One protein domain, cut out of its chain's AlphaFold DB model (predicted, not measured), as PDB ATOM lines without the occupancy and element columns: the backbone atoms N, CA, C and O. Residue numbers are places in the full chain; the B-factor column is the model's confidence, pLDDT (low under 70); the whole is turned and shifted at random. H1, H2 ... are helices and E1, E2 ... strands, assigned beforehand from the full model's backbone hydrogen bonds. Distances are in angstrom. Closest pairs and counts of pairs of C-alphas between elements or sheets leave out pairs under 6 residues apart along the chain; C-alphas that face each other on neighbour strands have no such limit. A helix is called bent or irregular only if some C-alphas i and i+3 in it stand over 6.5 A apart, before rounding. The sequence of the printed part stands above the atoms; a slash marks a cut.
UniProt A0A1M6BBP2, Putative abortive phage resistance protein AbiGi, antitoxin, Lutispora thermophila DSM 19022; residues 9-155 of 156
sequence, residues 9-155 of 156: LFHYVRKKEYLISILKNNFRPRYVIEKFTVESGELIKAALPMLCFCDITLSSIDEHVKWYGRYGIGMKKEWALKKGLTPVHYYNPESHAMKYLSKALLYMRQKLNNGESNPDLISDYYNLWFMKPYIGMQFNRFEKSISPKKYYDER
ATOM      1  N   LEU A   9     -45.641  37.143 -44.016       92.56
ATOM      2  CA  LEU A   9     -44.216  37.286 -44.294       92.56
ATOM      3  C   LEU A   9     -43.419  36.934 -43.046       92.56
ATOM      4  O   LEU A   9     -43.845  37.242 -41.930       92.56
ATOM      5  N   PHE A  10     -42.252  36.329 -43.228       92.00
ATOM      6  CA  PHE A  10     -41.400  35.924 -42.119       92.00
ATOM      7  C   PHE A  10     -40.046  36.624 -42.162       92.00
ATOM      8  O   PHE A  10     -39.419  36.734 -43.209       92.00
ATOM      9  N   HIS A  11     -39.564  37.060 -41.001       92.25
ATOM     10  CA  HIS A  11     -38.192  37.529 -40.823       92.25
ATOM     11  C   HIS A  11     -37.449  36.595 -39.877       92.25
ATOM     12  O   HIS A  11     -37.833  36.463 -38.711       92.25
ATOM     13  N   TYR A  12     -36.371  35.979 -40.361       90.31
ATOM     14  CA  TYR A  12     -35.564  35.047 -39.579       90.31
ATOM     15  C   TYR A  12     -34.260  35.665 -39.088       90.31
ATOM     16  O   TYR A  12     -33.574  36.430 -39.766       90.31
ATOM     17  N   VAL A  13     -33.886  35.281 -37.872       90.50
ATOM     18  CA  VAL A  13     -32.646  35.667 -37.216       90.50
ATOM     19  C   VAL A  13     -31.965  34.458 -36.589       90.50
ATOM     20  O   VAL A  13     -32.580  33.519 -36.086       90.50
ATOM     21  N   ARG A  14     -30.634  34.500 -36.582       87.12
ATOM     22  CA  ARG A  14     -29.791  33.409 -36.073       87.12
ATOM     23  C   ARG A  14     -29.852  33.179 -34.563       87.12
ATOM     24  O   ARG A  14     -29.486  32.109 -34.099       87.12
ATOM     25  N   LYS A  15     -30.216  34.205 -33.799       91.00
ATOM     26  CA  LYS A  15     -30.015  34.283 -32.352       91.00
ATOM     27  C   LYS A  15     -31.289  34.779 -31.690       91.00
ATOM     28  O   LYS A  15     -31.863  35.764 -32.158       91.00
ATOM     29  N   LYS A  16     -31.696  34.139 -30.592       94.44
ATOM     30  CA  LYS A  16     -32.876  34.537 -29.813       94.44
ATOM     31  C   LYS A  16     -32.770  35.994 -29.364       94.44
ATOM     32  O   LYS A  16     -33.752  36.724 -29.399       94.44
ATOM     33  N   GLU A  17     -31.565  36.441 -29.020       95.56
ATOM     34  CA  GLU A  17     -31.293  37.809 -28.572       95.56
ATOM     35  C   GLU A  17     -31.649  38.840 -29.651       95.56
ATOM     36  O   GLU A  17     -32.107  39.935 -29.338       95.56
ATOM     37  N   TYR A  18     -31.487  38.490 -30.931       93.94
ATOM     38  CA  TYR A  18     -31.847  39.377 -32.038       93.94
ATOM     39  C   TYR A  18     -33.352  39.478 -32.210       93.94
ATOM     40  O   TYR A  18     -33.853  40.571 -32.449       93.94
ATOM     41  N   LEU A  19     -34.072  38.369 -32.030       95.06
ATOM     42  CA  LEU A  19     -35.530  38.385 -32.032       95.06
ATOM     43  C   LEU A  19     -36.050  39.248 -30.873       95.06
ATOM     44  O   LEU A  19     -36.870  40.134 -31.090       95.06
ATOM     45  N   ILE A  20     -35.507  39.064 -29.666       96.31
ATOM     46  CA  ILE A  20     -35.839  39.899 -28.499       96.31
ATOM     47  C   ILE A  20     -35.524  41.374 -28.777       96.31
ATOM     48  O   ILE A  20     -36.319  42.248 -28.442       96.31
ATOM     49  N   SER A  21     -34.385  41.668 -29.408       95.69
ATOM     50  CA  SER A  21     -34.020  43.035 -29.775       95.69
ATOM     51  C   SER A  21     -35.011  43.655 -30.758       95.69
ATOM     52  O   SER A  21     -35.341  44.822 -30.589       95.69
ATOM     53  N   ILE A  22     -35.489  42.905 -31.757       95.50
ATOM     54  CA  ILE A  22     -36.506  43.382 -32.708       95.50
ATOM     55  C   ILE A  22     -37.808  43.703 -31.972       95.50
ATOM     56  O   ILE A  22     -38.387  44.762 -32.189       95.50
ATOM     57  N   LEU A  23     -38.237  42.831 -31.055       95.50
ATOM     58  CA  LEU A  23     -39.455  43.041 -30.269       95.50
ATOM     59  C   LEU A  23     -39.364  44.267 -29.345       95.50
ATOM     60  O   LEU A  23     -40.368  44.930 -29.119       95.50
ATOM     61  N   LYS A  24     -38.171  44.581 -28.821       97.44
ATOM     62  CA  LYS A  24     -37.947  45.745 -27.945       97.44
ATOM     63  C   LYS A  24     -37.697  47.051 -28.703       97.44
ATOM     64  O   LYS A  24     -38.062  48.110 -28.212       97.44
ATOM     65  N   ASN A  25     -37.032  46.984 -29.856       95.75
ATOM     66  CA  ASN A  25     -36.439  48.148 -30.526       95.75
ATOM     67  C   ASN A  25     -36.893  48.337 -31.982       95.75
ATOM     68  O   ASN A  25     -36.275  49.128 -32.701       95.75
ATOM     69  N   ASN A  26     -37.932  47.617 -32.411       93.50
ATOM     70  CA  ASN A  26     -38.375  47.481 -33.800       93.50
ATOM     71  C   ASN A  26     -37.327  46.846 -34.735       93.50
ATOM     72  O   ASN A  26     -36.187  46.551 -34.360       93.50
ATOM     73  N   PHE A  27     -37.737  46.597 -35.980       93.19
ATOM     74  CA  PHE A  27     -36.838  46.125 -37.029       93.19
ATOM     75  C   PHE A  27     -35.777  47.175 -37.364       93.19
ATOM     76  O   PHE A  27     -36.059  48.371 -37.414       93.19
ATOM     77  N   ARG A  28     -34.553  46.711 -37.632       90.88
ATOM     78  CA  ARG A  28     -33.437  47.553 -38.068       90.88
ATOM     79  C   ARG A  28     -32.735  46.891 -39.251       90.88
ATOM     80  O   ARG A  28     -32.410  45.703 -39.140       90.88
ATOM     81  N   PRO A  29     -32.500  47.613 -40.358       89.38
ATOM     82  CA  PRO A  29     -31.759  47.071 -41.485       89.38
ATOM     83  C   PRO A  29     -30.319  46.756 -41.079       89.38
ATOM     84  O   PRO A  29     -29.764  47.332 -40.139       89.38
ATOM     85  N   ARG A  30     -29.706  45.817 -41.798       87.56
ATOM     86  CA  ARG A  30     -28.285  45.487 -41.668       87.56
ATOM     87  C   ARG A  30     -27.604  45.710 -43.005       87.56
ATOM     88  O   ARG A  30     -28.198  45.435 -44.041       87.56
ATOM     89  N   TYR A  31     -26.354  46.160 -42.978       89.62
ATOM     90  CA  TYR A  31     -25.560  46.233 -44.196       89.62
ATOM     91  C   TYR A  31     -25.236  44.829 -44.702       89.62
ATOM     92  O   TYR A  31     -24.687  43.998 -43.972       89.62
ATOM     93  N   VAL A  32     -25.578  44.585 -45.959       85.94
ATOM     94  CA  VAL A  32     -25.256  43.375 -46.706       85.94
ATOM     95  C   VAL A  32     -24.359  43.777 -47.869       85.94
ATOM     96  O   VAL A  32     -24.576  44.807 -48.499       85.94
ATOM     97  N   ILE A  33     -23.314  42.987 -48.114       87.25
ATOM     98  CA  ILE A  33     -22.386  43.238 -49.217       87.25
ATOM     99  C   ILE A  33     -22.924  42.530 -50.454       87.25
ATOM    100  O   ILE A  33     -22.761  41.315 -50.587       87.25
ATOM    101  N   GLU A  34     -23.513  43.304 -51.353       85.25
ATOM    102  CA  GLU A  34     -23.915  42.843 -52.676       85.25
ATOM    103  C   GLU A  34     -22.765  42.974 -53.671       85.25
ATOM    104  O   GLU A  34     -21.880  43.828 -53.539       85.25
ATOM    105  N   LYS A  35     -22.763  42.075 -54.654       84.44
ATOM    106  CA  LYS A  35     -21.713  41.939 -55.662       84.44
ATOM    107  C   LYS A  35     -22.326  42.054 -57.050       84.44
ATOM    108  O   LYS A  35     -23.175  41.247 -57.406       84.44
ATOM    109  N   PHE A  36     -21.832  42.999 -57.838       81.19
ATOM    110  CA  PHE A  36     -22.265  43.235 -59.208       81.19
ATOM    111  C   PHE A  36     -21.068  43.064 -60.137       81.19
ATOM    112  O   PHE A  36     -20.061  43.753 -59.979       81.19
ATOM    113  N   THR A  37     -21.164  42.141 -61.088       79.69
ATOM    114  CA  THR A  37     -20.151  41.987 -62.136       79.69
ATOM    115  C   THR A  37     -20.532  42.874 -63.310       79.69
ATOM    116  O   THR A  37     -21.658  42.804 -63.801       79.69
ATOM    117  N   VAL A  38     -19.608  43.720 -63.749       77.19
ATOM    118  CA  VAL A  38     -19.811  44.615 -64.896       77.19
ATOM    119  C   VAL A  38     -19.227  44.007 -66.176       77.19
ATOM    120  O   VAL A  38     -18.486  43.027 -66.110       77.19
ATOM    121  N   GLU A  39     -19.528  44.575 -67.351       74.19
ATOM    122  CA  GLU A  39     -19.066  44.030 -68.649       74.19
ATOM    123  C   GLU A  39     -17.540  43.848 -68.746       74.19
ATOM    124  O   GLU A  39     -17.088  42.911 -69.398       74.19
ATOM    125  N   SER A  40     -16.742  44.688 -68.079       74.19
ATOM    126  CA  SER A  40     -15.276  44.561 -68.047       74.19
ATOM    127  C   SER A  40     -14.768  43.368 -67.223       74.19
ATOM    128  O   SER A  40     -13.562  43.153 -67.140       74.19
ATOM    129  N   GLY A  41     -15.661  42.617 -66.569       74.94
ATOM    130  CA  GLY A  41     -15.318  41.587 -65.588       74.94
ATOM    131  C   GLY A  41     -14.985  42.150 -64.204       74.94
ATOM    132  O   GLY A  41     -14.750  41.382 -63.270       74.94
ATOM    133  N   GLU A  42     -14.989  43.476 -64.037       78.88
ATOM    134  CA  GLU A  42     -14.774  44.105 -62.738       78.88
ATOM    135  C   GLU A  42     -15.935  43.812 -61.777       78.88
ATOM    136  O   GLU A  42     -17.118  43.879 -62.126       78.88
ATOM    137  N   LEU A  43     -15.579  43.506 -60.528       80.56
ATOM    138  CA  LEU A  43     -16.528  43.260 -59.453       80.56
ATOM    139  C   LEU A  43     -16.747  44.533 -58.632       80.56
ATOM    140  O   LEU A  43     -15.875  44.949 -57.866       80.56
ATOM    141  N   ILE A  44     -17.949  45.093 -58.706       82.69
ATOM    142  CA  ILE A  44     -18.399  46.152 -57.805       82.69
ATOM    143  C   ILE A  44     -18.988  45.509 -56.552       82.69
ATOM    144  O   ILE A  44     -19.835  44.618 -56.627       82.69
ATOM    145  N   LYS A  45     -18.548  45.977 -55.381       86.12
ATOM    146  CA  LYS A  45     -19.123  45.606 -54.085       86.12
ATOM    147  C   LYS A  45     -19.832  46.813 -53.494       86.12
ATOM    148  O   LYS A  45     -19.213  47.865 -53.364       86.12
ATOM    149  N   ALA A  46     -21.088  46.645 -53.101       83.56
ATOM    150  CA  ALA A  46     -21.863  47.685 -52.438       83.56
ATOM    151  C   ALA A  46     -22.362  47.176 -51.084       83.56
ATOM    152  O   ALA A  46     -22.927  46.089 -50.996       83.56
ATOM    153  N   ALA A  47     -22.144  47.956 -50.024       88.00
ATOM    154  CA  ALA A  47     -22.734  47.692 -48.718       88.00
ATOM    155  C   ALA A  47     -24.111  48.364 -48.663       88.00
ATOM    156  O   ALA A  47     -24.205  49.578 -48.496       88.00
ATOM    157  N   LEU A  48     -25.172  47.577 -48.824       87.00
ATOM    158  CA  LEU A  48     -26.543  48.074 -48.905       87.00
ATOM    159  C   LEU A  48     -27.286  47.788 -47.596       87.00
ATOM    160  O   LEU A  48     -27.214  46.662 -47.093       87.00
ATOM    161  N   PRO A  49     -27.978  48.776 -47.004       88.31
ATOM    162  CA  PRO A  49     -28.826  48.531 -45.850       88.31
ATOM    163  C   PRO A  49     -30.054  47.732 -46.298       88.31
ATOM    164  O   PRO A  49     -30.880  48.233 -47.052       88.31
ATOM    165  N   MET A  50     -30.187  46.494 -45.824       87.88
ATOM    166  CA  MET A  50     -31.297  45.617 -46.196       87.88
ATOM    167  C   MET A  50     -32.015  45.047 -44.972       87.88
ATOM    168  O   MET A  50     -31.411  44.744 -43.934       87.88
ATOM    169  N   LEU A  51     -33.331  44.905 -45.106       90.19
ATOM    170  CA  LEU A  51     -34.218  44.260 -44.147       90.19
ATOM    171  C   LEU A  51     -35.169  43.338 -44.916       90.19
ATOM    172  O   LEU A  51     -36.164  43.787 -45.473       90.19
ATOM    173  N   CYS A  52     -34.834  42.055 -44.942       88.19
ATOM    174  CA  CYS A  52     -35.521  41.072 -45.770       88.19
ATOM    175  C   CYS A  52     -36.652  40.361 -45.024       88.19
ATOM    176  O   CYS A  52     -36.507  40.022 -43.844       88.19
ATOM    177  N   PHE A  53     -37.738  40.075 -45.738       92.44
ATOM    178  CA  PHE A  53     -38.860  39.274 -45.268       92.44
ATOM    179  C   PHE A  53     -39.206  38.254 -46.346       92.44
ATOM    180  O   PHE A  53     -39.467  38.651 -47.468       92.44
ATOM    181  N   CYS A  54     -39.227  36.965 -46.028       90.00
ATOM    182  CA  CYS A  54     -39.524  35.924 -47.007       90.00
ATOM    183  C   CYS A  54     -41.019  35.581 -47.040       90.00
ATOM    184  O   CYS A  54     -41.664  35.442 -45.992       90.00
ATOM    185  N   ASP A  55     -41.546  35.371 -48.244       90.06
ATOM    186  CA  ASP A  55     -42.904  34.897 -48.517       90.06
ATOM    187  C   ASP A  55     -42.909  33.384 -48.781       90.06
ATOM    188  O   ASP A  55     -43.216  32.893 -49.871       90.06
ATOM    189  N   ILE A  56     -42.530  32.631 -47.750       83.94
ATOM    190  CA  ILE A  56     -42.498  31.168 -47.773       83.94
ATOM    191  C   ILE A  56     -43.601  30.595 -46.886       83.94
ATOM    192  O   ILE A  56     -43.939  31.143 -45.833       83.94
ATOM    193  N   THR A  57     -44.174  29.468 -47.301       80.00
ATOM    194  CA  THR A  57     -45.113  28.713 -46.468       80.00
ATOM    195  C   THR A  57     -44.367  28.045 -45.314       80.00
ATOM    196  O   THR A  57     -43.195  27.688 -45.438       80.00
ATOM    197  N   LEU A  58     -45.054  27.813 -44.190       77.56
ATOM    198  CA  LEU A  58     -44.460  27.123 -43.034       77.56
ATOM    199  C   LEU A  58     -43.932  25.724 -43.382       77.56
ATOM    200  O   LEU A  58     -42.948  25.286 -42.805       77.56
ATOM    201  N   SER A  59     -44.540  25.045 -44.355       79.56
ATOM    202  CA  SER A  59     -44.073  23.745 -44.852       79.56
ATOM    203  C   SER A  59     -42.703  23.795 -45.539       79.56
ATOM    204  O   SER A  59     -42.052  22.767 -45.656       79.56
ATOM    205  N   SER A  60     -42.272  24.970 -46.007       75.88
ATOM    206  CA  SER A  60     -41.020  25.173 -46.749       75.88
ATOM    207  C   SER A  60     -39.944  25.862 -45.900       75.88
ATOM    208  O   SER A  60     -38.928  26.326 -46.413       75.88
ATOM    209  N   ILE A  61     -40.166  25.953 -44.585       80.62
ATOM    210  CA  ILE A  61     -39.297  26.665 -43.643       80.62
ATOM    211  C   ILE A  61     -37.953  25.959 -43.412       80.62
ATOM    212  O   ILE A  61     -36.954  26.623 -43.130       80.62
ATOM    213  N   ASP A  62     -37.915  24.630 -43.539       78.12
ATOM    214  CA  ASP A  62     -36.768  23.812 -43.132       78.12
ATOM    215  C   ASP A  62     -35.495  24.171 -43.897       78.12
ATOM    216  O   ASP A  62     -34.412  24.250 -43.313       78.12
ATOM    217  N   GLU A  63     -35.610  24.450 -45.195       75.00
ATOM    218  CA  GLU A  63     -34.476  24.921 -45.987       75.00
ATOM    219  C   GLU A  63     -34.052  26.330 -45.577       75.00
ATOM    220  O   GLU A  63     -32.865  26.595 -45.404       75.00
ATOM    221  N   HIS A  64     -35.004  27.228 -45.333       77.19
ATOM    222  CA  HIS A  64     -34.709  28.608 -44.955       77.19
ATOM    223  C   HIS A  64     -33.966  28.694 -43.610       77.19
ATOM    224  O   HIS A  64     -33.002  29.455 -43.456       77.19
ATOM    225  N   VAL A  65     -34.355  27.855 -42.648       80.12
ATOM    226  CA  VAL A  65     -33.723  27.764 -41.325       80.12
ATOM    227  C   VAL A  65     -32.259  27.328 -41.418       80.12
ATOM    228  O   VAL A  65     -31.433  27.814 -40.637       80.12
ATOM    229  N   LYS A  66     -31.911  26.480 -42.398       77.94
ATOM    230  CA  LYS A  66     -30.520  26.076 -42.674       77.94
ATOM    231  C   LYS A  66     -29.653  27.225 -43.182       77.94
ATOM    232  O   LYS A  66     -28.439  27.133 -43.084       77.94
ATOM    233  N   TRP A  67     -30.228  28.309 -43.699       78.19
ATOM    234  CA  TRP A  67     -29.450  29.430 -44.236       78.19
ATOM    235  C   TRP A  67     -29.382  30.638 -43.303       78.19
ATOM    236  O   TRP A  67     -28.326  31.264 -43.184       78.19
ATOM    237  N   TYR A  68     -30.492  30.983 -42.644       77.56
ATOM    238  CA  TYR A  68     -30.641  32.297 -42.006       77.56
ATOM    239  C   TYR A  68     -30.756  32.265 -40.487       77.56
ATOM    240  O   TYR A  68     -30.247  33.164 -39.804       77.56
ATOM    241  N   GLY A  69     -31.383  31.228 -39.936       82.38
ATOM    242  CA  GLY A  69     -31.550  31.103 -38.497       82.38
ATOM    243  C   GLY A  69     -32.794  30.339 -38.079       82.38
ATOM    244  O   GLY A  69     -33.712  30.124 -38.857       82.38
ATOM    245  N   ARG A  70     -32.807  29.951 -36.804       87.62
ATOM    246  CA  ARG A  70     -33.856  29.123 -36.187       87.62
ATOM    247  C   ARG A  70     -34.943  29.927 -35.471       87.62
ATOM    248  O   ARG A  70     -35.863  29.336 -34.923       87.62
ATOM    249  N   TYR A  71     -34.831  31.253 -35.437       91.44
ATOM    250  CA  TYR A  71     -35.791  32.130 -34.767       91.44
ATOM    251  C   TYR A  71     -36.448  33.028 -35.805       91.44
ATOM    252  O   TYR A  71     -35.741  33.709 -36.541       91.44
ATOM    253  N   GLY A  72     -37.775  33.036 -35.862       90.50
ATOM    254  CA  GLY A  72     -38.536  33.814 -36.835       90.50
ATOM    255  C   GLY A  72     -39.624  34.653 -36.179       90.50
ATOM    256  O   GLY A  72     -40.132  34.298 -35.117       90.50
ATOM    257  N   ILE A  73     -39.986  35.755 -36.827       92.31
ATOM    258  CA  ILE A  73     -41.199  36.523 -36.539       92.31
ATOM    259  C   ILE A  73     -42.052  36.589 -37.803       92.31
ATOM    260  O   ILE A  73     -41.544  36.912 -38.876       92.31
ATOM    261  N   GLY A  74     -43.332  36.246 -37.671       92.38
ATOM    262  CA  GLY A  74     -44.318  36.321 -38.746       92.38
ATOM    263  C   GLY A  74     -45.168  37.583 -38.632       92.38
ATOM    264  O   GLY A  74     -45.545  37.985 -37.532       92.38
ATOM    265  N   MET A  75     -45.493  38.194 -39.765       92.44
ATOM    266  CA  MET A  75     -46.355  39.373 -39.856       92.44
ATOM    267  C   MET A  75     -47.363  39.233 -40.985       92.44
ATOM    268  O   MET A  75     -47.053  38.674 -42.034       92.44
ATOM    269  N   LYS A  76     -48.565  39.780 -40.789       93.81
ATOM    270  CA  LYS A  76     -49.581  39.818 -41.845       93.81
ATOM    271  C   LYS A  76     -49.040  40.596 -43.045       93.81
ATOM    272  O   LYS A  76     -48.548  41.711 -42.873       93.81
ATOM    273  N   LYS A  77     -49.206  40.060 -44.253       91.75
ATOM    274  CA  LYS A  77     -48.868  40.776 -45.493       91.75
ATOM    275  C   LYS A  77     -49.540  42.136 -45.587       91.75
ATOM    276  O   LYS A  77     -48.896  43.114 -45.938       91.75
ATOM    277  N   GLU A  78     -50.803  42.215 -45.188       94.00
ATOM    278  CA  GLU A  78     -51.552  43.472 -45.143       94.00
ATOM    279  C   GLU A  78     -50.842  44.543 -44.294       94.00
ATOM    280  O   GLU A  78     -50.778  45.708 -44.683       94.00
ATOM    281  N   TRP A  79     -50.265  44.153 -43.150       94.12
ATOM    282  CA  TRP A  79     -49.480  45.065 -42.317       94.12
ATOM    283  C   TRP A  79     -48.213  45.525 -43.041       94.12
ATOM    284  O   TRP A  79     -47.902  46.712 -43.018       94.12
ATOM    285  N   ALA A  80     -47.509  44.607 -43.708       92.56
ATOM    286  CA  ALA A  80     -46.282  44.917 -44.435       92.56
ATOM    287  C   ALA A  80     -46.538  45.882 -45.603       92.56
ATOM    288  O   ALA A  80     -45.850  46.893 -45.726       92.56
ATOM    289  N   LEU A  81     -47.594  45.642 -46.386       92.44
ATOM    290  CA  LEU A  81     -48.014  46.532 -47.473       92.44
ATOM    291  C   LEU A  81     -48.377  47.928 -46.948       92.44
ATOM    292  O   LEU A  81     -47.919  48.930 -47.488       92.44
ATOM    293  N   LYS A  82     -49.111  48.016 -45.829       95.56
ATOM    294  CA  LYS A  82     -49.409  49.296 -45.156       95.56
ATOM    295  C   LYS A  82     -48.158  50.028 -44.654       95.56
ATOM    296  O   LYS A  82     -48.211  51.237 -44.440       95.56
ATOM    297  N   LYS A  83     -47.047  49.320 -44.437       92.56
ATOM    298  CA  LYS A  83     -45.744  49.894 -44.063       92.56
ATOM    299  C   LYS A  83     -44.859  50.241 -45.263       92.56
ATOM    300  O   LYS A  83     -43.741  50.695 -45.043       92.56
ATOM    301  N   GLY A  84     -45.347  50.069 -46.493       90.75
ATOM    302  CA  GLY A  84     -44.580  50.345 -47.708       90.75
ATOM    303  C   GLY A  84     -43.511  49.293 -47.996       90.75
ATOM    304  O   GLY A  84     -42.524  49.596 -48.661       90.75
ATOM    305  N   LEU A  85     -43.667  48.076 -47.463       90.81
ATOM    306  CA  LEU A  85     -42.784  46.973 -47.807       90.81
ATOM    307  C   LEU A  85     -43.023  46.576 -49.272       90.81
ATOM    308  O   LEU A  85     -44.165  46.337 -49.668       90.81
ATOM    309  N   THR A  86     -41.944  46.490 -50.046       89.94
ATOM    310  CA  THR A  86     -41.976  46.221 -51.489       89.94
ATOM    311  C   THR A  86     -41.226  44.924 -51.787       89.94
ATOM    312  O   THR A  86     -40.160  44.725 -51.199       89.94
ATOM    313  N   PRO A  87     -41.740  44.067 -52.691       90.56
ATOM    314  CA  PRO A  87     -41.036  42.864 -53.123       90.56
ATOM    315  C   PRO A  87     -39.667  43.160 -53.731       90.56
ATOM    316  O   PRO A  87     -39.452  44.197 -54.369       90.56
ATOM    317  N   VAL A  88     -38.753  42.210 -53.587       92.00
ATOM    318  CA  VAL A  88     -37.428  42.297 -54.192       92.00
ATOM    319  C   VAL A  88     -37.507  41.998 -55.692       92.00
ATOM    320  O   VAL A  88     -38.156  41.061 -56.157       92.00
ATOM    321  N   HIS A  89     -36.778  42.787 -56.473       90.94
ATOM    322  CA  HIS A  89     -36.557  42.583 -57.894       90.94
ATOM    323  C   HIS A  89     -35.423  41.579 -58.094       90.94
ATOM    324  O   HIS A  89     -34.233  41.904 -57.989       90.94
ATOM    325  N   TYR A  90     -35.803  40.343 -58.402       91.62
ATOM    326  CA  TYR A  90     -34.848  39.312 -58.781       91.62
ATOM    327  C   TYR A  90     -34.343  39.550 -60.197       91.62
ATOM    328  O   TYR A  90     -35.135  39.651 -61.134       91.62
ATOM    329  N   TYR A  91     -33.026  39.597 -60.371       89.62
ATOM    330  CA  TYR A  91     -32.416  39.811 -61.681       89.62
ATOM    331  C   TYR A  91     -31.544  38.628 -62.102       89.62
ATOM    332  O   TYR A  91     -30.900  37.976 -61.279       89.62
ATOM    333  N   ASN A  92     -31.492  38.365 -63.408       89.56
ATOM    334  CA  ASN A  92     -30.449  37.517 -63.977       89.56
ATOM    335  C   ASN A  92     -29.157  38.355 -64.086       89.56
ATOM    336  O   ASN A  92     -29.179  39.365 -64.803       89.56
ATOM    337  N   PRO A  93     -28.048  37.969 -63.422       83.06
ATOM    338  CA  PRO A  93     -26.770  38.678 -63.521       83.06
ATOM    339  C   PRO A  93     -26.254  38.843 -64.958       83.06
ATOM    340  O   PRO A  93     -25.553  39.805 -65.248       83.06
ATOM    341  N   GLU A  94     -26.639  37.949 -65.872       83.81
ATOM    342  CA  GLU A  94     -26.225  37.978 -67.282       83.81
ATOM    343  C   GLU A  94     -27.179  38.779 -68.186       83.81
ATOM    344  O   GLU A  94     -26.948  38.919 -69.391       83.81
ATOM    345  N   SER A  95     -28.268  39.321 -67.629       87.25
ATOM    346  CA  SER A  95     -29.265  40.061 -68.406       87.25
ATOM    347  C   SER A  95     -28.720  41.366 -68.991       87.25
ATOM    348  O   SER A  95     -27.864  42.037 -68.413       87.25
ATOM    349  N   HIS A  96     -29.299  41.797 -70.118       85.62
ATOM    350  CA  HIS A  96     -29.007  43.112 -70.699       85.62
ATOM    351  C   HIS A  96     -29.293  44.259 -69.723       85.62
ATOM    352  O   HIS A  96     -28.504  45.196 -69.645       85.62
ATOM    353  N   ALA A  97     -30.369  44.165 -68.935       84.00
ATOM    354  CA  ALA A  97     -30.681  45.142 -67.894       84.00
ATOM    355  C   ALA A  97     -29.527  45.286 -66.890       84.00
ATOM    356  O   ALA A  97     -29.135  46.403 -66.549       84.00
ATOM    357  N   MET A  98     -28.923  44.162 -66.484       84.31
ATOM    358  CA  MET A  98     -27.790  44.191 -65.569       84.31
ATOM    359  C   MET A  98     -26.549  44.828 -66.199       84.31
ATOM    360  O   MET A  98     -25.862  45.601 -65.537       84.31
ATOM    361  N   LYS A  99     -26.304  44.605 -67.496       81.81
ATOM    362  CA  LYS A  99     -25.214  45.272 -68.228       81.81
ATOM    363  C   LYS A  99     -25.362  46.796 -68.212       81.81
ATOM    364  O   LYS A  99     -24.390  47.493 -67.925       81.81
ATOM    365  N   TYR A 100     -26.562  47.327 -68.447       83.50
ATOM    366  CA  TYR A 100     -26.800  48.774 -68.391       83.50
ATOM    367  C   TYR A 100     -26.645  49.341 -66.980       83.50
ATOM    368  O   TYR A 100     -25.940  50.332 -66.792       83.50
ATOM    369  N   LEU A 101     -27.227  48.681 -65.975       84.38
ATOM    370  CA  LEU A 101     -27.078  49.110 -64.586       84.38
ATOM    371  C   LEU A 101     -25.608  49.054 -64.142       84.38
ATOM    372  O   LEU A 101     -25.145  49.955 -63.455       84.38
ATOM    373  N   SER A 102     -24.835  48.070 -64.604       82.25
ATOM    374  CA  SER A 102     -23.407  47.965 -64.299       82.25
ATOM    375  C   SER A 102     -22.597  49.189 -64.757       82.25
ATOM    376  O   SER A 102     -21.734  49.667 -64.022       82.25
ATOM    377  N   LYS A 103     -22.929  49.764 -65.923       82.50
ATOM    378  CA  LYS A 103     -22.310  51.002 -66.433       82.50
ATOM    379  C   LYS A 103     -22.652  52.197 -65.551       82.50
ATOM    380  O   LYS A 103     -21.776  52.990 -65.213       82.50
ATOM    381  N   ALA A 104     -23.912  52.284 -65.140       83.75
ATOM    382  CA  ALA A 104     -24.391  53.323 -64.241       83.75
ATOM    383  C   ALA A 104     -23.704  53.235 -62.856       83.75
ATOM    384  O   ALA A 104     -23.242  54.243 -62.322       83.75
ATOM    385  N   LEU A 105     -23.505  52.020 -62.326       84.44
ATOM    386  CA  LEU A 105     -22.753  51.778 -61.087       84.44
ATOM    387  C   LEU A 105     -21.269  52.174 -61.186       84.44
ATOM    388  O   LEU A 105     -20.717  52.715 -60.228       84.44
ATOM    389  N   LEU A 106     -20.614  51.917 -62.323       85.56
ATOM    390  CA  LEU A 106     -19.228  52.351 -62.550       85.56
ATOM    391  C   LEU A 106     -19.115  53.875 -62.554       85.56
ATOM    392  O   LEU A 106     -18.238  54.429 -61.892       85.56
ATOM    393  N   TYR A 107     -20.029  54.543 -63.258       85.06
ATOM    394  CA  TYR A 107     -20.091  56.000 -63.302       85.06
ATOM    395  C   TYR A 107     -20.288  56.600 -61.903       85.06
ATOM    396  O   TYR A 107     -19.557  57.502 -61.494       85.06
ATOM    397  N   MET A 108     -21.206  56.024 -61.126       83.88
ATOM    398  CA  MET A 108     -21.416  56.372 -59.722       83.88
ATOM    399  C   MET A 108     -20.154  56.237 -58.881       83.88
ATOM    400  O   MET A 108     -19.782  57.157 -58.155       83.88
ATOM    401  N   ARG A 109     -19.467  55.097 -58.984       84.56
ATOM    402  CA  ARG A 109     -18.227  54.855 -58.244       84.56
ATOM    403  C   ARG A 109     -17.147  55.872 -58.604       84.56
ATOM    404  O   ARG A 109     -16.441  56.332 -57.712       84.56
ATOM    405  N   GLN A 110     -17.018  56.228 -59.882       87.50
ATOM    406  CA  GLN A 110     -16.064  57.240 -60.329       87.50
ATOM    407  C   GLN A 110     -16.360  58.605 -59.694       87.50
ATOM    408  O   GLN A 110     -15.457  59.207 -59.122       87.50
ATOM    409  N   LYS A 111     -17.619  59.054 -59.722       85.94
ATOM    410  CA  LYS A 111     -18.040  60.310 -59.083       85.94
ATOM    411  C   LYS A 111     -17.760  60.331 -57.583       85.94
ATOM    412  O   LYS A 111     -17.137  61.267 -57.087       85.94
ATOM    413  N   LEU A 112     -18.137  59.264 -56.879       84.25
ATOM    414  CA  LEU A 112     -17.881  59.136 -55.443       84.25
ATOM    415  C   LEU A 112     -16.379  59.184 -55.126       84.25
ATOM    416  O   LEU A 112     -15.973  59.860 -54.184       84.25
ATOM    417  N   ASN A 113     -15.544  58.520 -55.932       86.56
ATOM    418  CA  ASN A 113     -14.086  58.560 -55.775       86.56
ATOM    419  C   ASN A 113     -13.493  59.954 -56.034       86.56
ATOM    420  O   ASN A 113     -12.469  60.292 -55.446       86.56
ATOM    421  N   ASN A 114     -14.139  60.764 -56.873       89.25
ATOM    422  CA  ASN A 114     -13.754  62.153 -57.128       89.25
ATOM    423  C   ASN A 114     -14.239  63.122 -56.031       89.25
ATOM    424  O   ASN A 114     -14.023  64.326 -56.140       89.25
ATOM    425  N   GLY A 115     -14.891  62.619 -54.976       84.50
ATOM    426  CA  GLY A 115     -15.432  63.430 -53.883       84.50
ATOM    427  C   GLY A 115     -16.815  64.023 -54.165       84.50
ATOM    428  O   GLY A 115     -17.323  64.793 -53.351       84.50
ATOM    429  N   GLU A 116     -17.458  63.658 -55.278       80.19
ATOM    430  CA  GLU A 116     -18.830  64.071 -55.574       80.19
ATOM    431  C   GLU A 116     -19.815  63.212 -54.767       80.19
ATOM    432  O   GLU A 116     -20.232  62.135 -55.191       80.19
ATOM    433  N   SER A 117     -20.205  63.690 -53.584       69.31
ATOM    434  CA  SER A 117     -21.233  63.064 -52.747       69.31
ATOM    435  C   SER A 117     -22.519  63.898 -52.745       69.31
ATOM    436  O   SER A 117     -22.905  64.450 -51.714       69.31
ATOM    437  N   ASN A 118     -23.172  64.038 -53.901       70.81
ATOM    438  CA  ASN A 118     -24.517  64.623 -53.945       70.81
ATOM    439  C   ASN A 118     -25.533  63.584 -53.409       70.81
ATOM    440  O   ASN A 118     -25.543  62.459 -53.912       70.81
ATOM    441  N   PRO A 119     -26.391  63.916 -52.425       66.00
ATOM    442  CA  PRO A 119     -27.534  63.086 -52.034       66.00
ATOM    443  C   PRO A 119     -28.362  62.547 -53.211       66.00
ATOM    444  O   PRO A 119     -28.805  61.398 -53.158       66.00
ATOM    445  N   ASP A 120     -28.491  63.320 -54.292       71.44
ATOM    446  CA  ASP A 120     -29.234  62.917 -55.489       71.44
ATOM    447  C   ASP A 120     -28.609  61.686 -56.160       71.44
ATOM    448  O   ASP A 120     -29.325  60.758 -56.525       71.44
ATOM    449  N   LEU A 121     -27.269  61.606 -56.196       68.00
ATOM    450  CA  LEU A 121     -26.545  60.453 -56.738       68.00
ATOM    451  C   LEU A 121     -26.899  59.174 -55.975       68.00
ATOM    452  O   LEU A 121     -27.025  58.120 -56.575       68.00
ATOM    453  N   ILE A 122     -27.074  59.225 -54.653       65.94
ATOM    454  CA  ILE A 122     -27.480  58.042 -53.874       65.94
ATOM    455  C   ILE A 122     -28.956  57.718 -54.134       65.94
ATOM    456  O   ILE A 122     -29.323  56.546 -54.251       65.94
ATOM    457  N   SER A 123     -29.787  58.758 -54.244       69.75
ATOM    458  CA  SER A 123     -31.217  58.624 -54.506       69.75
ATOM    459  C   SER A 123     -31.499  57.983 -55.862       69.75
ATOM    460  O   SER A 123     -32.391  57.152 -55.936       69.75
ATOM    461  N   ASP A 124     -30.682  58.236 -56.886       73.88
ATOM    462  CA  ASP A 124     -30.841  57.663 -58.230       73.88
ATOM    463  C   ASP A 124     -30.740  56.125 -58.241       73.88
ATOM    464  O   ASP A 124     -31.275  55.451 -59.123       73.88
ATOM    465  N   TYR A 125     -30.087  55.547 -57.227       76.31
ATOM    466  CA  TYR A 125     -29.788  54.116 -57.149       76.31
ATOM    467  C   TYR A 125     -30.421  53.434 -55.933       76.31
ATOM    468  O   TYR A 125     -30.047  52.310 -55.592       76.31
ATOM    469  N   TYR A 126     -31.425  54.058 -55.310       80.06
ATOM    470  CA  TYR A 126     -32.190  53.462 -54.206       80.06
ATOM    471  C   TYR A 126     -32.773  52.085 -54.563       80.06
ATOM    472  O   TYR A 126     -32.869  51.204 -53.711       80.06
ATOM    473  N   ASN A 127     -33.095  51.870 -55.844       80.88
ATOM    474  CA  ASN A 127     -33.598  50.599 -56.359       80.88
ATOM    475  C   ASN A 127     -32.647  49.426 -56.092       80.88
ATOM    476  O   ASN A 127     -33.117  48.305 -55.917       80.88
ATOM    477  N   LEU A 128     -31.332  49.666 -55.979       83.88
ATOM    478  CA  LEU A 128     -30.361  48.623 -55.640       83.88
ATOM    479  C   LEU A 128     -30.673  47.947 -54.301       83.88
ATOM    480  O   LEU A 128     -30.358  46.774 -54.132       83.88
ATOM    481  N   TRP A 129     -31.296  48.661 -53.357       85.56
ATOM    482  CA  TRP A 129     -31.673  48.113 -52.048       85.56
ATOM    483  C   TRP A 129     -32.771  47.053 -52.148       85.56
ATOM    484  O   TRP A 129     -32.946  46.263 -51.224       85.56
ATOM    485  N   PHE A 130     -33.491  47.030 -53.268       87.31
ATOM    486  CA  PHE A 130     -34.569  46.095 -53.559       87.31
ATOM    487  C   PHE A 130     -34.185  45.128 -54.676       87.31
ATOM    488  O   PHE A 130     -35.069  44.569 -55.313       87.31
ATOM    489  N   MET A 131     -32.894  44.941 -54.959       88.31
ATOM    490  CA  MET A 131     -32.424  44.030 -55.998       88.31
ATOM    491  C   MET A 131     -31.643  42.873 -55.397       88.31
ATOM    492  O   MET A 131     -30.769  43.062 -54.555       88.31
ATOM    493  N   LYS A 132     -31.907  41.668 -55.897       89.44
ATOM    494  CA  LYS A 132     -31.184  40.457 -55.504       89.44
ATOM    495  C   LYS A 132     -30.960  39.591 -56.737       89.44
ATOM    496  O   LYS A 132     -31.850  39.498 -57.582       89.44
ATOM    497  N   PRO A 133     -29.786  38.972 -56.911       90.12
ATOM    498  CA  PRO A 133     -29.598  38.080 -58.044       90.12
ATOM    499  C   PRO A 133     -30.538  36.875 -57.912       90.12
ATOM    500  O   PRO A 133     -30.877  36.455 -56.809       90.12
ATOM    501  N   TYR A 134     -30.965  36.295 -59.030       91.94
ATOM    502  CA  TYR A 134     -31.839  35.117 -59.028       91.94
ATOM    503  C   TYR A 134     -31.180  33.924 -58.310       91.94
ATOM    504  O   TYR A 134     -31.792  33.255 -57.474       91.94
ATOM    505  N   ILE A 135     -29.895  33.704 -58.607       90.69
ATOM    506  CA  ILE A 135     -28.996  32.760 -57.940       90.69
ATOM    507  C   ILE A 135     -27.706  33.505 -57.605       90.69
ATOM    508  O   ILE A 135     -27.220  34.302 -58.407       90.69
ATOM    509  N   GLY A 136     -27.116  33.224 -56.449       88.06
ATOM    510  CA  GLY A 136     -25.780  33.711 -56.133       88.06
ATOM    511  C   GLY A 136     -25.089  32.897 -55.053       88.06
ATOM    512  O   GLY A 136     -25.643  31.962 -54.485       88.06
ATOM    513  N   MET A 137     -23.834  33.249 -54.796       87.88
ATOM    514  CA  MET A 137     -23.013  32.584 -53.792       87.88
ATOM    515  C   MET A 137     -23.324  33.146 -52.409       87.88
ATOM    516  O   MET A 137     -23.079  34.328 -52.157       87.88
ATOM    517  N   GLN A 138     -23.806  32.298 -51.503       86.44
ATOM    518  CA  GLN A 138     -24.044  32.659 -50.109       86.44
ATOM    519  C   GLN A 138     -23.129  31.844 -49.199       86.44
ATOM    520  O   GLN A 138     -22.935  30.645 -49.384       86.44
ATOM    521  N   PHE A 139     -22.577  32.492 -48.174       83.88
ATOM    522  CA  PHE A 139     -21.894  31.772 -47.107       83.88
ATOM    523  C   PHE A 139     -22.924  31.053 -46.227       83.88
ATOM    524  O   PHE A 139     -23.669  31.697 -45.475       83.88
ATOM    525  N   ASN A 140     -22.951  29.726 -46.309       81.81
ATOM    526  CA  ASN A 140     -23.670  28.877 -45.381       81.81
ATOM    527  C   ASN A 140     -22.894  28.833 -44.060       81.81
ATOM    528  O   ASN A 140     -21.802  28.278 -43.957       81.81
ATOM    529  N   ARG A 141     -23.463  29.432 -43.013       72.25
ATOM    530  CA  ARG A 141     -22.802  29.520 -41.704       72.25
ATOM    531  C   ARG A 141     -22.814  28.202 -40.927       72.25
ATOM    532  O   ARG A 141     -22.015  28.074 -40.003       72.25
ATOM    533  N   PHE A 142     -23.696  27.262 -41.268       78.00
ATOM    534  CA  PHE A 142     -23.762  25.942 -40.635       78.00
ATOM    535  C   PHE A 142     -22.734  24.994 -41.246       78.00
ATOM    536  O   PHE A 142     -21.971  24.373 -40.514       78.00
ATOM    537  N   GLU A 143     -22.658  24.961 -42.575       83.00
ATOM    538  CA  GLU A 143     -21.655  24.181 -43.315       83.00
ATOM    539  C   GLU A 143     -20.277  24.860 -43.335       83.00
ATOM    540  O   GLU A 143     -19.282  24.240 -43.699       83.00
ATOM    541  N   LYS A 144     -20.207  26.137 -42.926       85.81
ATOM    542  CA  LYS A 144     -19.010  26.993 -42.975       85.81
ATOM    543  C   LYS A 144     -18.380  27.049 -44.371       85.81
ATOM    544  O   LYS A 144     -17.165  27.163 -44.510       85.81
ATOM    545  N   SER A 145     -19.219  27.009 -45.397       89.62
ATOM    546  CA  SER A 145     -18.837  26.956 -46.803       89.62
ATOM    547  C   SER A 145     -19.566  28.043 -47.592       89.62
ATOM    548  O   SER A 145     -20.567  28.603 -47.143       89.62
ATOM    549  N   ILE A 146     -19.045  28.381 -48.768       88.06
ATOM    550  CA  ILE A 146     -19.785  29.176 -49.749       88.06
ATOM    551  C   ILE A 146     -20.425  28.194 -50.719       88.06
ATOM    552  O   ILE A 146     -19.725  27.364 -51.294       88.06
ATOM    553  N   SER A 147     -21.733  28.306 -50.909       89.19
ATOM    554  CA  SER A 147     -22.478  27.464 -51.840       89.19
ATOM    555  C   SER A 147     -23.460  28.296 -52.669       89.19
ATOM    556  O   SER A 147     -23.888  29.377 -52.238       89.19
ATOM    557  N   PRO A 148     -23.782  27.839 -53.894       89.62
ATOM    558  CA  PRO A 148     -24.810  28.465 -54.705       89.62
ATOM    559  C   PRO A 148     -26.150  28.379 -53.987       89.62
ATOM    560  O   PRO A 148     -26.525  27.339 -53.447       89.62
ATOM    561  N   LYS A 149     -26.891  29.479 -54.028       88.81
ATOM    562  CA  LYS A 149     -28.229  29.569 -53.481       88.81
ATOM    563  C   LYS A 149     -29.147  30.288 -54.446       88.81
ATOM    564  O   LYS A 149     -28.812  31.350 -54.969       88.81
ATOM    565  N   LYS A 150     -30.329  29.716 -54.648       91.00
ATOM    566  CA  LYS A 150     -31.406  30.328 -55.413       91.00
ATOM    567  C   LYS A 150     -32.220  31.241 -54.503       91.00
ATOM    568  O   LYS A 150     -33.107  30.798 -53.784       91.00
ATOM    569  N   TYR A 151     -31.899  32.529 -54.523       90.12
ATOM    570  CA  TYR A 151     -32.571  33.519 -53.683       90.12
ATOM    571  C   TYR A 151     -34.054  33.671 -54.024       90.12
ATOM    572  O   TYR A 151     -34.851  33.969 -53.142       90.12
ATOM    573  N   TYR A 152     -34.437  33.407 -55.276       91.62
ATOM    574  CA  TYR A 152     -35.833  33.458 -55.712       91.62
ATOM    575  C   TYR A 152     -36.768  32.527 -54.919       91.62
ATOM    576  O   TYR A 152     -37.960  32.808 -54.804       91.62
ATOM    577  N   ASP A 153     -36.249  31.446 -54.329       89.00
ATOM    578  CA  ASP A 153     -37.067  30.531 -53.524       89.00
ATOM    579  C   ASP A 153     -37.550  31.168 -52.206       89.00
ATOM    580  O   ASP A 153     -38.493  30.674 -51.591       89.00
ATOM    581  N   GLU A 154     -36.967  32.300 -51.797       87.69
ATOM    582  CA  GLU A 154     -37.379  33.061 -50.610       87.69
ATOM    583  C   GLU A 154     -38.546  34.008 -50.877       87.69
ATOM    584  O   GLU A 154     -39.254  34.364 -49.933       87.69
ATOM    585  N   ARG A 155     -38.752  34.393 -52.145       88.44
ATOM    586  CA  ARG A 155     -39.862  35.250 -52.592       88.44
ATOM    587  C   ARG A 155     -40.016  36.522 -51.751       88.44
ATOM    588  O   ARG A 155     -41.127  36.927 -51.429       88.44
TER     589      ARG A 155
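What this domain is: This is residues 9 to 155 of the 156 residues of the protein "Putative abortive phage resistance protein AbiGi, antitoxin" of Lutispora thermophila DSM 19022 (UniProt A0A1M6BBP2). What is the main picture? The long hairpin E2 and E3, with H4 packed near its tip and H6 by E3, makes one lobe, and the small sheet E1 and E4, with H1, H2 and H3 round it, makes the other. The hairpin E7 and E8, ending in H7, sits on one side between the lobes, next to the short parallel pair E5 and E6. What is it made of? The 147 printed residues hold seven named helices and eight named strands, mixed in class, in the order E1 H1 E2 E3 H2 E4 H3 E5 H4 H5 H6 E6 E7 E8 H7; the sheets but E5 and E6 are antiparallel. The whole is compact, with a radius of gyration of the C-alphas of 16.9 A and spans of 44 by 32 by 26 A.

Where its parts are: Where are the strands? E2 is residues 30 to 37, 22.3 A long, and E3 residues 43 to 50, 20.0 A; E1 is 9 to 13, E4 71 to 76, E5 89 to 91, E6 131 to 133, E7 135 to 140 and E8 145 to 150. C-alpha 9 is at (-44.216, 37.286, -44.294). Where are the helices? H4 is residues 96 to 113, 26.2 A long; H1 is 16 to 25, H2 58 to 67, H3 77 to 82, H5 119 to 123, H6 126 to 130 and H7 151 to 154, with C-alpha 154 at (-37.379, 33.061, -50.610). H2 is irregular: C-alphas 59 and 62 are 7.5 A apart.

How they stand to each other: What is by E2 and E3? N 32 and O 48 are 2.9 A apart, within hydrogen-bond range; the closest C-alphas of E2 and H4 are Phe 36 and Ser 102, 7.0 A, and of E3 and H6 Leu 48 and Trp 129, 6.0 A. H4 and H5 are close but not clearly touching, C-alphas 108 and 121 being 7.2 A apart. How do the other strands pair? E5, H4 H5 H6 and E6 form a strand-helix-strand unit, two parallel neighbour strands with helices between, N 91 and O 132 at 3.0 A; E6 runs on into E7 at 85 degrees. In the hairpin E7 and E8, N 138 and O 147 are 3.0 A apart; in E1 and E4, N 11 and O 73 are 2.9 A apart. Which closest C-alphas place H1, H2, H3 and H7? They are Lys 16 and Tyr 71 for H1 and E4, 6.2 A; Tyr 12 and Val 65 for E1 and H2, 7.7 A; Leu 9 and Lys 77 for E1 and H3, 5.9 A; and Ile 135 and Tyr 151 for E7 and H7, 5.6 A. How do the helix backbones run? In H1, H3, H4 and H5 every O i to N i+4 pair is within hydrogen-bond range; in H2 it is 2 of 6, with 4 of 7 O i to N i+3 pairs, and in H6 0 of 1, with 2 of 2; H7 is too short for such a pair.

The domain as a whole: How far does it reach? The two C-alphas farthest apart, those of Ser 59 and Asn 114, are 50.4 A apart. Is anything cut or long? The printed part has no cut, and no link is long. Where is confidence low? Residues 117, 119 and 121 to 123 are under 70, against a mean pLDDT of 85.9 of the printed part.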